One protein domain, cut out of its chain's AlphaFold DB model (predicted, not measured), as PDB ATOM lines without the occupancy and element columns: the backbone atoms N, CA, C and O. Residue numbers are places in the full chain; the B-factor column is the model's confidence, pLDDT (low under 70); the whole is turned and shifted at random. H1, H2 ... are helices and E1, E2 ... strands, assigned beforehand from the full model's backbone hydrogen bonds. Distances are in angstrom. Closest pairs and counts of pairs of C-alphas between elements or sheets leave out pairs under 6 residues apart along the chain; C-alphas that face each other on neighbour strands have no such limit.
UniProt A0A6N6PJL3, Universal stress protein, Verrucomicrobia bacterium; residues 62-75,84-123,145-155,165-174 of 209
ATOM      1  N   HIS A  62      24.919 -23.334 -10.120       54.69
ATOM      2  CA  HIS A  62      24.589 -23.470  -8.698       54.69
ATOM      3  C   HIS A  62      23.206 -22.870  -8.405       54.69
ATOM      4  O   HIS A  62      23.046 -21.659  -8.256       54.69
ATOM      5  N   ALA A  63      22.199 -23.734  -8.272       59.75
ATOM      6  CA  ALA A  63      20.812 -23.362  -7.990       59.75
ATOM      7  C   ALA A  63      20.588 -22.628  -6.642       59.75
ATOM      8  O   ALA A  63      19.492 -22.122  -6.410       59.75
ATOM      9  N   ALA A  64      21.587 -22.541  -5.752       76.19
ATOM     10  CA  ALA A  64      21.569 -21.652  -4.584       76.19
ATOM     11  C   ALA A  64      22.966 -21.514  -3.951       76.19
ATOM     12  O   ALA A  64      23.579 -22.518  -3.598       76.19
ATOM     13  N   LEU A  65      23.426 -20.281  -3.715       88.81
ATOM     14  CA  LEU A  65      24.623 -19.996  -2.921       88.81
ATOM     15  C   LEU A  65      24.273 -20.078  -1.426       88.81
ATOM     16  O   LEU A  65      23.765 -19.115  -0.855       88.81
ATOM     17  N   LYS A  66      24.501 -21.226  -0.781       93.25
ATOM     18  CA  LYS A  66      24.110 -21.453   0.623       93.25
ATOM     19  C   LYS A  66      25.286 -21.400   1.584       93.25
ATOM     20  O   LYS A  66      25.084 -21.038   2.740       93.25
ATOM     21  N   ARG A  67      26.488 -21.774   1.148       95.25
ATOM     22  CA  ARG A  67      27.670 -21.915   2.006       95.25
ATOM     23  C   ARG A  67      28.873 -21.221   1.390       95.25
ATOM     24  O   ARG A  67      29.367 -21.640   0.346       95.25
ATOM     25  N   ILE A  68      29.353 -20.184   2.066       96.19
ATOM     26  CA  ILE A  68      30.496 -19.379   1.635       96.19
ATOM     27  C   ILE A  68      31.663 -19.644   2.584       96.19
ATOM     28  O   ILE A  68      31.545 -19.401   3.782       96.19
ATOM     29  N   LEU A  69      32.793 -20.120   2.065       97.69
ATOM     30  CA  LEU A  69      34.030 -20.273   2.833       97.69
ATOM     31  C   LEU A  69      34.904 -19.027   2.670       97.69
ATOM     32  O   LEU A  69      35.188 -18.605   1.549       97.69
ATOM     33  N   VAL A  70      35.366 -18.464   3.785       97.06
ATOM     34  CA  VAL A  70      36.204 -17.261   3.814       97.06
ATOM     35  C   VAL A  70      37.477 -17.536   4.613       97.06
ATOM     36  O   VAL A  70      37.448 -17.520   5.845       97.06
ATOM     37  N   PRO A  71      38.608 -17.781   3.937       96.31
ATOM     38  CA  PRO A  71      39.906 -17.866   4.589       96.31
ATOM     39  C   PRO A  71      40.400 -16.482   5.031       96.31
ATOM     40  O   PRO A  71      40.385 -15.536   4.238       96.31
ATOM     41  N   VAL A  72      40.889 -16.367   6.267       93.81
ATOM     42  CA  VAL A  72      41.444 -15.122   6.820       93.81
ATOM     43  C   VAL A  72      42.812 -15.320   7.461       93.81
ATOM     44  O   VAL A  72      43.099 -16.360   8.048       93.81
ATOM     45  N   ASP A  73      43.657 -14.295   7.379       89.94
ATOM     46  CA  ASP A  73      45.019 -14.274   7.931       89.94
ATOM     47  C   ASP A  73      45.286 -13.021   8.790       89.94
ATOM     48  O   ASP A  73      46.433 -12.622   8.988       89.94
ATOM     49  N   PHE A  74      44.211 -12.390   9.276       89.81
ATOM     50  CA  PHE A  74      44.189 -11.143  10.054       89.81
ATOM     51  C   PHE A  74      44.685  -9.884   9.324       89.81
ATOM     52  O   PHE A  74      44.601  -8.788   9.888       89.81
ATOM     53  N   SER A  75      45.127 -10.001   8.067       88.69
ATOM     54  CA  SER A  75      45.536  -8.863   7.243       88.69
ATOM     55  C   SER A  75      44.347  -7.978   6.849       88.69
ATOM     56  O   SER A  75      43.208  -8.441   6.752       88.69
ATOM     57  N   PHE A  84      32.953  -8.191   2.490       92.12
ATOM     58  CA  PHE A  84      32.327  -8.483   1.203       92.12
ATOM     59  C   PHE A  84      31.532  -9.796   1.229       92.12
ATOM     60  O   PHE A  84      30.408  -9.859   0.725       92.12
ATOM     61  N   ALA A  85      32.086 -10.843   1.846       92.94
ATOM     62  CA  ALA A  85      31.395 -12.116   2.010       92.94
ATOM     63  C   ALA A  85      30.141 -11.991   2.887       92.94
ATOM     64  O   ALA A  85      29.142 -12.652   2.612       92.94
ATOM     65  N   GLY A  86      30.156 -11.114   3.895       91.62
ATOM     66  CA  GLY A  86      28.977 -10.790   4.698       91.62
ATOM     67  C   GLY A  86      27.854 -10.152   3.893       91.62
ATOM     68  O   GLY A  86      26.702 -10.564   4.022       91.62
ATOM     69  N   ASP A  87      28.178  -9.212   3.008       90.50
ATOM     70  CA  ASP A  87      27.184  -8.602   2.120       90.50
ATOM     71  C   ASP A  87      26.575  -9.624   1.155       90.50
ATOM     72  O   ASP A  87      25.365  -9.614   0.914       90.50
ATOM     73  N   TRP A  88      27.389 -10.546   0.634       91.00
ATOM     74  CA  TRP A  88      26.907 -11.651  -0.195       91.00
ATOM     75  C   TRP A  88      26.012 -12.594   0.599       91.00
ATOM     76  O   TRP A  88      24.888 -12.871   0.185       91.00
ATOM     77  N   ALA A  89      26.454 -13.020   1.777       91.62
ATOM     78  CA  ALA A  89      25.679 -13.905   2.629       91.62
ATOM     79  C   ALA A  89      24.325 -13.299   3.022       91.62
ATOM     80  O   ALA A  89      23.318 -14.001   3.001       91.62
ATOM     81  N   LYS A  90      24.255 -11.987   3.296       90.12
ATOM     82  CA  LYS A  90      22.985 -11.279   3.538       90.12
ATOM     83  C   LYS A  90      22.063 -11.303   2.317       90.12
ATOM     84  O   LYS A  90      20.868 -11.528   2.469       90.12
ATOM     85  N   ARG A  91      22.602 -11.082   1.113       89.19
ATOM     86  CA  ARG A  91      21.822 -11.049  -0.140       89.19
ATOM     87  C   ARG A  91      21.299 -12.423  -0.552       89.19
ATOM     88  O   ARG A  91      20.190 -12.511  -1.068       89.19
ATOM     89  N   PHE A  92      22.087 -13.470  -0.332       89.62
ATOM     90  CA  PHE A  92      21.767 -14.836  -0.754       89.62
ATOM     91  C   PHE A  92      21.204 -15.715   0.374       89.62
ATOM     92  O   PHE A  92      20.809 -16.850   0.120       89.62
ATOM     93  N   GLY A  93      21.145 -15.211   1.612       90.25
ATOM     94  CA  GLY A  93      20.736 -15.997   2.779       90.25
ATOM     95  C   GLY A  93      21.726 -17.116   3.123       90.25
ATOM     96  O   GLY A  93      21.319 -18.169   3.611       90.25
ATOM     97  N   SER A  94      23.010 -16.917   2.822       92.31
ATOM     98  CA  SER A  94      24.057 -17.927   2.985       92.31
ATOM     99  C   SER A  94      24.606 -17.975   4.413       92.31
ATOM    100  O   SER A  94      24.629 -16.977   5.136       92.31
ATOM    101  N   GLU A  95      25.132 -19.133   4.795       94.38
ATOM    102  CA  GLU A  95      26.012 -19.298   5.948       94.38
ATOM    103  C   GLU A  95      27.465 -19.019   5.544       94.38
ATOM    104  O   GLU A  95      27.929 -19.461   4.487       94.38
ATOM    105  N   VAL A  96      28.188 -18.297   6.399       95.44
ATOM    106  CA  VAL A  96      29.613 -18.008   6.225       95.44
ATOM    107  C   VAL A  96      30.430 -18.916   7.133       95.44
ATOM    108  O   VAL A  96      30.233 -18.947   8.345       95.44
ATOM    109  N   PHE A  97      31.401 -19.611   6.561       96.50
ATOM    110  CA  PHE A  97      32.424 -20.341   7.295       96.50
ATOM    111  C   PHE A  97      33.702 -19.510   7.295       96.50
ATOM    112  O   PHE A  97      34.350 -19.358   6.262       96.50
ATOM    113  N   LEU A  98      34.051 -18.950   8.449       96.44
ATOM    114  CA  LEU A  98      35.289 -18.203   8.633       96.44
ATOM    115  C   LEU A  98      36.404 -19.179   8.997       96.44
ATOM    116  O   LEU A  98      36.330 -19.813  10.046       96.44
ATOM    117  N   LEU A  99      37.432 -19.297   8.161       97.19
ATOM    118  CA  LEU A  99      38.526 -20.247   8.365       97.19
ATOM    119  C   LEU A  99      39.848 -19.521   8.598       97.19
ATOM    120  O   LEU A  99      40.266 -18.698   7.785       97.19
ATOM    121  N   HIS A 100      40.549 -19.896   9.662       96.50
ATOM    122  CA  HIS A 100      41.953 -19.560   9.857       96.50
ATOM    123  C   HIS A 100      42.791 -20.836   9.919       96.50
ATOM    124  O   HIS A 100      42.404 -21.805  10.574       96.50
ATOM    125  N   VAL A 101      43.942 -20.828   9.247       95.00
ATOM    126  CA  VAL A 101      44.885 -21.950   9.261       95.00
ATOM    127  C   VAL A 101      46.142 -21.523  10.004       95.00
ATOM    128  O   VAL A 101      46.829 -20.591   9.588       95.00
ATOM    129  N   ILE A 102      46.426 -22.213  11.104       91.31
ATOM    130  CA  ILE A 102      47.651 -22.084  11.877       91.31
ATOM    131  C   ILE A 102      48.722 -22.895  11.158       91.31
ATOM    132  O   ILE A 102      48.683 -24.125  11.107       91.31
ATOM    133  N   GLU A 103      49.681 -22.194  10.572       85.94
ATOM    134  CA  GLU A 103      50.826 -22.840   9.946       85.94
ATOM    135  C   GLU A 103      51.723 -23.419  11.046       85.94
ATOM    136  O   GLU A 103      52.113 -22.676  11.953       85.94
ATOM    137  N   PRO A 104      52.061 -24.721  11.010       72.38
ATOM    138  CA  PRO A 104      53.073 -25.243  11.910       72.38
ATOM    139  C   PRO A 104      54.374 -24.486  11.640       72.38
ATOM    140  O   PRO A 104      54.794 -24.340  10.490       72.38
ATOM    141  N   ASN A 105      55.005 -23.983  12.703       61.91
ATOM    142  CA  ASN A 105      56.324 -23.367  12.630       61.91
ATOM    143  C   ASN A 105      57.335 -24.442  12.198       61.91
ATOM    144  O   ASN A 105      58.006 -25.039  13.033       61.91
ATOM    145  N   ASN A 106      57.470 -24.697  10.897       48.81
ATOM    146  CA  ASN A 106      58.445 -25.641  10.343       48.81
ATOM    147  C   ASN A 106      59.877 -25.072  10.347       48.81
ATOM    148  O   ASN A 106      60.710 -25.439   9.521       48.81
ATOM    149  N   SER A 107      60.191 -24.200  11.302       47.06
ATOM    150  CA  SER A 107      61.541 -23.705  11.550       47.06
ATOM    151  C   SER A 107      62.357 -24.756  12.304       47.06
ATOM    152  O   SER A 107      62.872 -24.492  13.385       47.06
ATOM    153  N   PHE A 108      62.502 -25.955  11.734       46.53
ATOM    154  CA  PHE A 108      63.616 -26.838  12.075       46.53
ATOM    155  C   PHE A 108      64.848 -26.301  11.331       46.53
ATOM    156  O   PHE A 108      65.276 -26.821  10.304       46.53
ATOM    157  N   GLY A 109      65.350 -25.152  11.784       44.47
ATOM    158  CA  GLY A 109      66.585 -24.582  11.264       44.47
ATOM    159  C   GLY A 109      67.760 -25.383  11.802       44.47
ATOM    160  O   GLY A 109      68.035 -25.328  12.996       44.47
ATOM    161  N   ILE A 110      68.470 -26.109  10.937       46.47
ATOM    162  CA  ILE A 110      69.798 -26.639  11.268       46.47
ATOM    163  C   ILE A 110      70.770 -25.456  11.216       46.47
ATOM    164  O   ILE A 110      71.422 -25.211  10.205       46.47
ATOM    165  N   LEU A 111      70.827 -24.672  12.290       45.56
ATOM    166  CA  LEU A 111      71.888 -23.697  12.503       45.56
ATOM    167  C   LEU A 111      72.354 -23.811  13.952       45.56
ATOM    168  O   LEU A 111      71.765 -23.230  14.858       45.56
ATOM    169  N   GLY A 112      73.414 -24.593  14.148       49.53
ATOM    170  CA  GLY A 112      73.994 -24.873  15.458       49.53
ATOM    171  C   GLY A 112      73.609 -26.254  15.983       49.53
ATOM    172  O   GLY A 112      72.483 -26.713  15.839       49.53
ATOM    173  N   THR A 113      74.581 -26.924  16.590       52.91
ATOM    174  CA  THR A 113      74.511 -28.257  17.211       52.91
ATOM    175  C   THR A 113      73.640 -28.323  18.470       52.91
ATOM    176  O   THR A 113      73.697 -29.311  19.191       52.91
ATOM    177  N   GLU A 114      72.825 -27.304  18.731       49.84
ATOM    178  CA  GLU A 114      71.967 -27.207  19.908       49.84
ATOM    179  C   GLU A 114      70.509 -27.085  19.455       49.84
ATOM    180  O   GLU A 114      70.199 -26.197  18.654       49.84
ATOM    181  N   PRO A 115      69.595 -27.945  19.939       45.09
ATOM    182  CA  PRO A 115      68.168 -27.796  19.694       45.09
ATOM    183  C   PRO A 115      67.685 -26.465  20.283       45.09
ATOM    184  O   PRO A 115      67.341 -26.374  21.461       45.09
ATOM    185  N   PHE A 116      67.651 -25.405  19.474       48.31
ATOM    186  CA  PHE A 116      66.979 -24.171  19.854       48.31
ATOM    187  C   PHE A 116      65.477 -24.447  19.810       48.31
ATOM    188  O   PHE A 116      64.834 -24.363  18.761       48.31
ATOM    189  N   ALA A 117      64.924 -24.860  20.950       52.81
ATOM    190  CA  ALA A 117      63.491 -24.975  21.129       52.81
ATOM    191  C   ALA A 117      62.894 -23.570  20.987       52.81
ATOM    192  O   ALA A 117      62.894 -22.780  21.931       52.81
ATOM    193  N   MET A 118      62.402 -23.243  19.790       56.06
ATOM    194  CA  MET A 118      61.474 -22.126  19.648       56.06
ATOM    195  C   MET A 118      60.346 -22.353  20.660       56.06
ATOM    196  O   MET A 118      59.881 -23.493  20.771       56.06
ATOM    197  N   PRO A 119      59.925 -21.321  21.416       60.88
ATOM    198  CA  PRO A 119      58.883 -21.482  22.413       60.88
ATOM    199  C   PRO A 119      57.684 -22.154  21.755       60.88
ATOM    200  O   PRO A 119      57.151 -21.644  20.764       60.88
ATOM    201  N   PHE A 120      57.294 -23.321  22.274       64.31
ATOM    202  CA  PHE A 120      56.016 -23.907  21.906       64.31
ATOM    203  C   PHE A 120      54.952 -22.821  22.094       64.31
ATOM    204  O   PHE A 120      55.021 -22.082  23.086       64.31
ATOM    205  N   PRO A 121      54.010 -22.670  21.146       70.38
ATOM    206  CA  PRO A 121      52.934 -21.716  21.328       70.38
ATOM    207  C   PRO A 121      52.270 -21.975  22.689       70.38
ATOM    208  O   PRO A 121      52.143 -23.141  23.085       70.38
ATOM    209  N   PRO A 122      51.887 -20.915  23.422       76.19
ATOM    210  CA  PRO A 122      51.213 -21.051  24.705       76.19
ATOM    211  C   PRO A 122      50.051 -22.057  24.634       76.19
ATOM    212  O   PRO A 122      49.405 -22.151  23.584       76.19
ATOM    213  N   PRO A 123      49.740 -22.795  25.717       78.25
ATOM    214  CA  PRO A 123      48.633 -23.757  25.719       78.25
ATOM    215  C   PRO A 123      47.291 -23.154  25.275       78.25
ATOM    216  O   PRO A 123      46.464 -23.848  24.693       78.25
ATOM    217  N   THR A 145      23.732 -12.594   9.945       84.38
ATOM    218  CA  THR A 145      24.268 -13.682   9.115       84.38
ATOM    219  C   THR A 145      24.796 -14.794  10.009       84.38
ATOM    220  O   THR A 145      25.495 -14.535  10.984       84.38
ATOM    221  N   LYS A 146      24.494 -16.049   9.670       90.62
ATOM    222  CA  LYS A 146      25.067 -17.193  10.381       90.62
ATOM    223  C   LYS A 146      26.549 -17.308  10.023       90.62
ATOM    224  O   LYS A 146      26.875 -17.498   8.850       90.62
ATOM    225  N   VAL A 147      27.424 -17.186  11.019       93.19
ATOM    226  CA  VAL A 147      28.875 -17.322  10.852       93.19
ATOM    227  C   VAL A 147      29.402 -18.431  11.754       93.19
ATOM    228  O   VAL A 147      29.182 -18.408  12.962       93.19
ATOM    229  N   SER A 148      30.118 -19.381  11.159       93.94
ATOM    230  CA  SER A 148      30.760 -20.505  11.841       93.94
ATOM    231  C   SER A 148      32.281 -20.347  11.754       93.94
ATOM    232  O   SER A 148      32.835 -20.308  10.656       93.94
ATOM    233  N   VAL A 149      32.964 -20.242  12.897       94.44
ATOM    234  CA  VAL A 149      34.427 -20.063  12.971       94.44
ATOM    235  C   VAL A 149      35.133 -21.419  12.995       94.44
ATOM    236  O   VAL A 149      34.781 -22.294  13.786       94.44
ATOM    237  N   GLN A 150      36.156 -21.588  12.158       94.94
ATOM    238  CA  GLN A 150      37.006 -22.774  12.102       94.94
ATOM    239  C   GLN A 150      38.482 -22.402  12.218       94.94
ATOM    240  O   GLN A 150      38.974 -21.506  11.533       94.94
ATOM    241  N   LEU A 151      39.188 -23.141  13.071       94.94
ATOM    242  CA  LEU A 151      40.644 -23.151  13.129       94.94
ATOM    243  C   LEU A 151      41.119 -24.513  12.640       94.94
ATOM    244  O   LEU A 151      40.597 -25.537  13.084       94.94
ATOM    245  N   ARG A 152      42.112 -24.511  11.758       94.69
ATOM    246  CA  ARG A 152      42.830 -25.714  11.323       94.69
ATOM    247  C   ARG A 152      44.320 -25.510  11.485       94.69
ATOM    248  O   ARG A 152      44.776 -24.374  11.559       94.69
ATOM    249  N   ASP A 153      45.070 -26.597  11.494       92.50
ATOM    250  CA  ASP A 153      46.525 -26.575  11.536       92.50
ATOM    251  C   ASP A 153      47.050 -27.248  10.280       92.50
ATOM    252  O   ASP A 153      46.554 -28.302   9.886       92.50
ATOM    253  N   GLY A 154      48.062 -26.657   9.657       92.25
ATOM    254  CA  GLY A 154      48.687 -27.245   8.482       92.25
ATOM    255  C   GLY A 154      49.015 -26.219   7.416       92.25
ATOM    256  O   GLY A 154      49.280 -25.051   7.692       92.25
ATOM    257  N   THR A 155      49.033 -26.678   6.169       92.62
ATOM    258  CA  THR A 155      49.376 -25.818   5.038       92.62
ATOM    259  C   THR A 155      48.128 -25.069   4.553       92.62
ATOM    260  O   THR A 155      47.165 -25.734   4.170       92.62
ATOM    261  N   GLN A 165      35.761 -28.854   0.651       96.69
ATOM    262  CA  GLN A 165      35.212 -30.166   0.320       96.69
ATOM    263  C   GLN A 165      34.336 -30.726   1.450       96.69
ATOM    264  O   GLN A 165      33.195 -31.120   1.207       96.69
ATOM    265  N   GLU A 166      34.837 -30.724   2.687       97.06
ATOM    266  CA  GLU A 166      34.126 -31.252   3.861       97.06
ATOM    267  C   GLU A 166      32.831 -30.487   4.147       97.06
ATOM    268  O   GLU A 166      31.784 -31.079   4.419       97.06
ATOM    269  N   LEU A 167      32.879 -29.158   4.035       95.44
ATOM    270  CA  LEU A 167      31.726 -28.290   4.271       95.44
ATOM    271  C   LEU A 167      30.764 -28.255   3.087       95.44
ATOM    272  O   LEU A 167      29.656 -27.731   3.236       95.44
ATOM    273  N   LYS A 168      31.165 -28.816   1.937       95.12
ATOM    274  CA  LYS A 168      30.482 -28.670   0.646       95.12
ATOM    275  C   LYS A 168      30.202 -27.191   0.368       95.12
ATOM    276  O   LYS A 168      29.048 -26.791   0.210       95.12
ATOM    277  N   ALA A 169      31.256 -26.380   0.445       95.56
ATOM    278  CA  ALA A 169      31.181 -24.952   0.187       95.56
ATOM    279  C   ALA A 169      30.794 -24.712  -1.276       95.56
ATOM    280  O   ALA A 169      31.376 -25.315  -2.175       95.56
ATOM    281  N   ASP A 170      29.845 -23.807  -1.502       95.31
ATOM    282  CA  ASP A 170      29.385 -23.444  -2.845       95.31
ATOM    283  C   ASP A 170      30.304 -22.380  -3.475       95.31
ATOM    284  O   ASP A 170      30.340 -22.216  -4.691       95.31
ATOM    285  N   LEU A 171      31.045 -21.637  -2.642       95.75
ATOM    286  CA  LEU A 171      31.971 -20.588  -3.059       95.75
ATOM    287  C   LEU A 171      33.069 -20.388  -2.012       95.75
ATOM    288  O   LEU A 171      32.785 -20.299  -0.815       95.75
ATOM    289  N   ILE A 172      34.307 -20.218  -2.472       97.44
ATOM    290  CA  ILE A 172      35.398 -19.678  -1.656       97.44
ATOM    291  C   ILE A 172      35.583 -18.205  -2.015       97.44
ATOM    292  O   ILE A 172      35.800 -17.881  -3.181       97.44
ATOM    293  N   ILE A 173      35.546 -17.310  -1.028       96.31
ATOM    294  CA  ILE A 173      35.902 -15.898  -1.216       96.31
ATOM    295  C   ILE A 173      37.225 -15.645  -0.497       96.31
ATOM    296  O   ILE A 173      37.313 -15.787   0.721       96.31
ATOM    297  N   ILE A 174      38.266 -15.282  -1.248       95.38
ATOM    298  CA  ILE A 174      39.632 -15.150  -0.727       95.38
ATOM    299  C   ILE A 174      40.294 -13.847  -1.183       95.38
ATOM    300  O   ILE A 174      40.114 -13.384  -2.311       95.38
TER     301      ILE A 174
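This is residues 62 to 75, 84 to 123, 145 to 155 and 165 to 174 of the 209 residues of the protein "Universal stress protein" of Verrucomicrobia bacterium (UniProt A0A6N6PJL3). A small, twisted wall of four parallel strands has one short helix, H1, over one face, and beyond the end of E2 a long loop, residues 103 to 123, runs far out from the sheet and folds back. The tip of this loop, residues 109 to 115, sticks out free, and the loop makes much of the length. The printed part has 75 residues, with E1, H1, E2, E3 and E4 in this order along the chain; the sheet runs E3, E2, E1, E4, all parallel. The class is mixed, helices and strands, with 33 residues in named elements, under half of those printed. The whole is extended, with a radius of gyration of the C-alphas of 17.9 A and spans of 59 by 21 by 20 A.

Begin with E2, residues 95 to 102, an inner strand. Beside it find E3, residues 147 to 153, an edge strand, parallel at 22 degrees; N 102 and O 152 are within hydrogen-bond range at 2.8 A. E1, residues 67 to 71, is the other inner strand, parallel to E2 at 26 degrees, with N 70 and O 97 at 2.8 A. Next comes E4, residues 171 to 174, the other edge strand, parallel to E1 at 21 degrees, with N 69 and O 171 at 2.9 A. E2 and E4 are apart. From edge to edge the strands' lines turn by 67 degrees. H1, residues 84 to 92, is on the sheet at a height of 9.2 A. It lies over E1, with 7 of its C-alphas falling on E1 and 2 on E2, and runs along the strands, at 3 degrees to E1 on the local plane. Its closest C-alphas to E1 are those of Ala 85 and Val 70, 7.3 A apart. In H1 every O i to N i+4 pair is within hydrogen-bond range.

Find C-alpha 67 at (27.670, -21.915, 2.006), where E1 begins; it spans 13.1 A. H1 spans 12.5 A, from C-alpha 84 at (32.327, -8.483, 1.203). E2, the longest strand, runs 22.6 A and E3 19.9 A. E4 ends at C-alpha 174, at (39.632, -15.150, -0.727).

The two C-alphas farthest apart, those of Ala 63 and Thr 113, are 59.5 A apart. Look for three cuts: C-alphas 75 and 84 are 14.5 A apart, 123 and 145 are 31.2 A apart, and 155 and 165 are 15.5 A apart. The link from H1 to E2 is tight. The mean pLDDT of the printed part is 82.2; residues 62 to 63 and 105 to 120 are under 70.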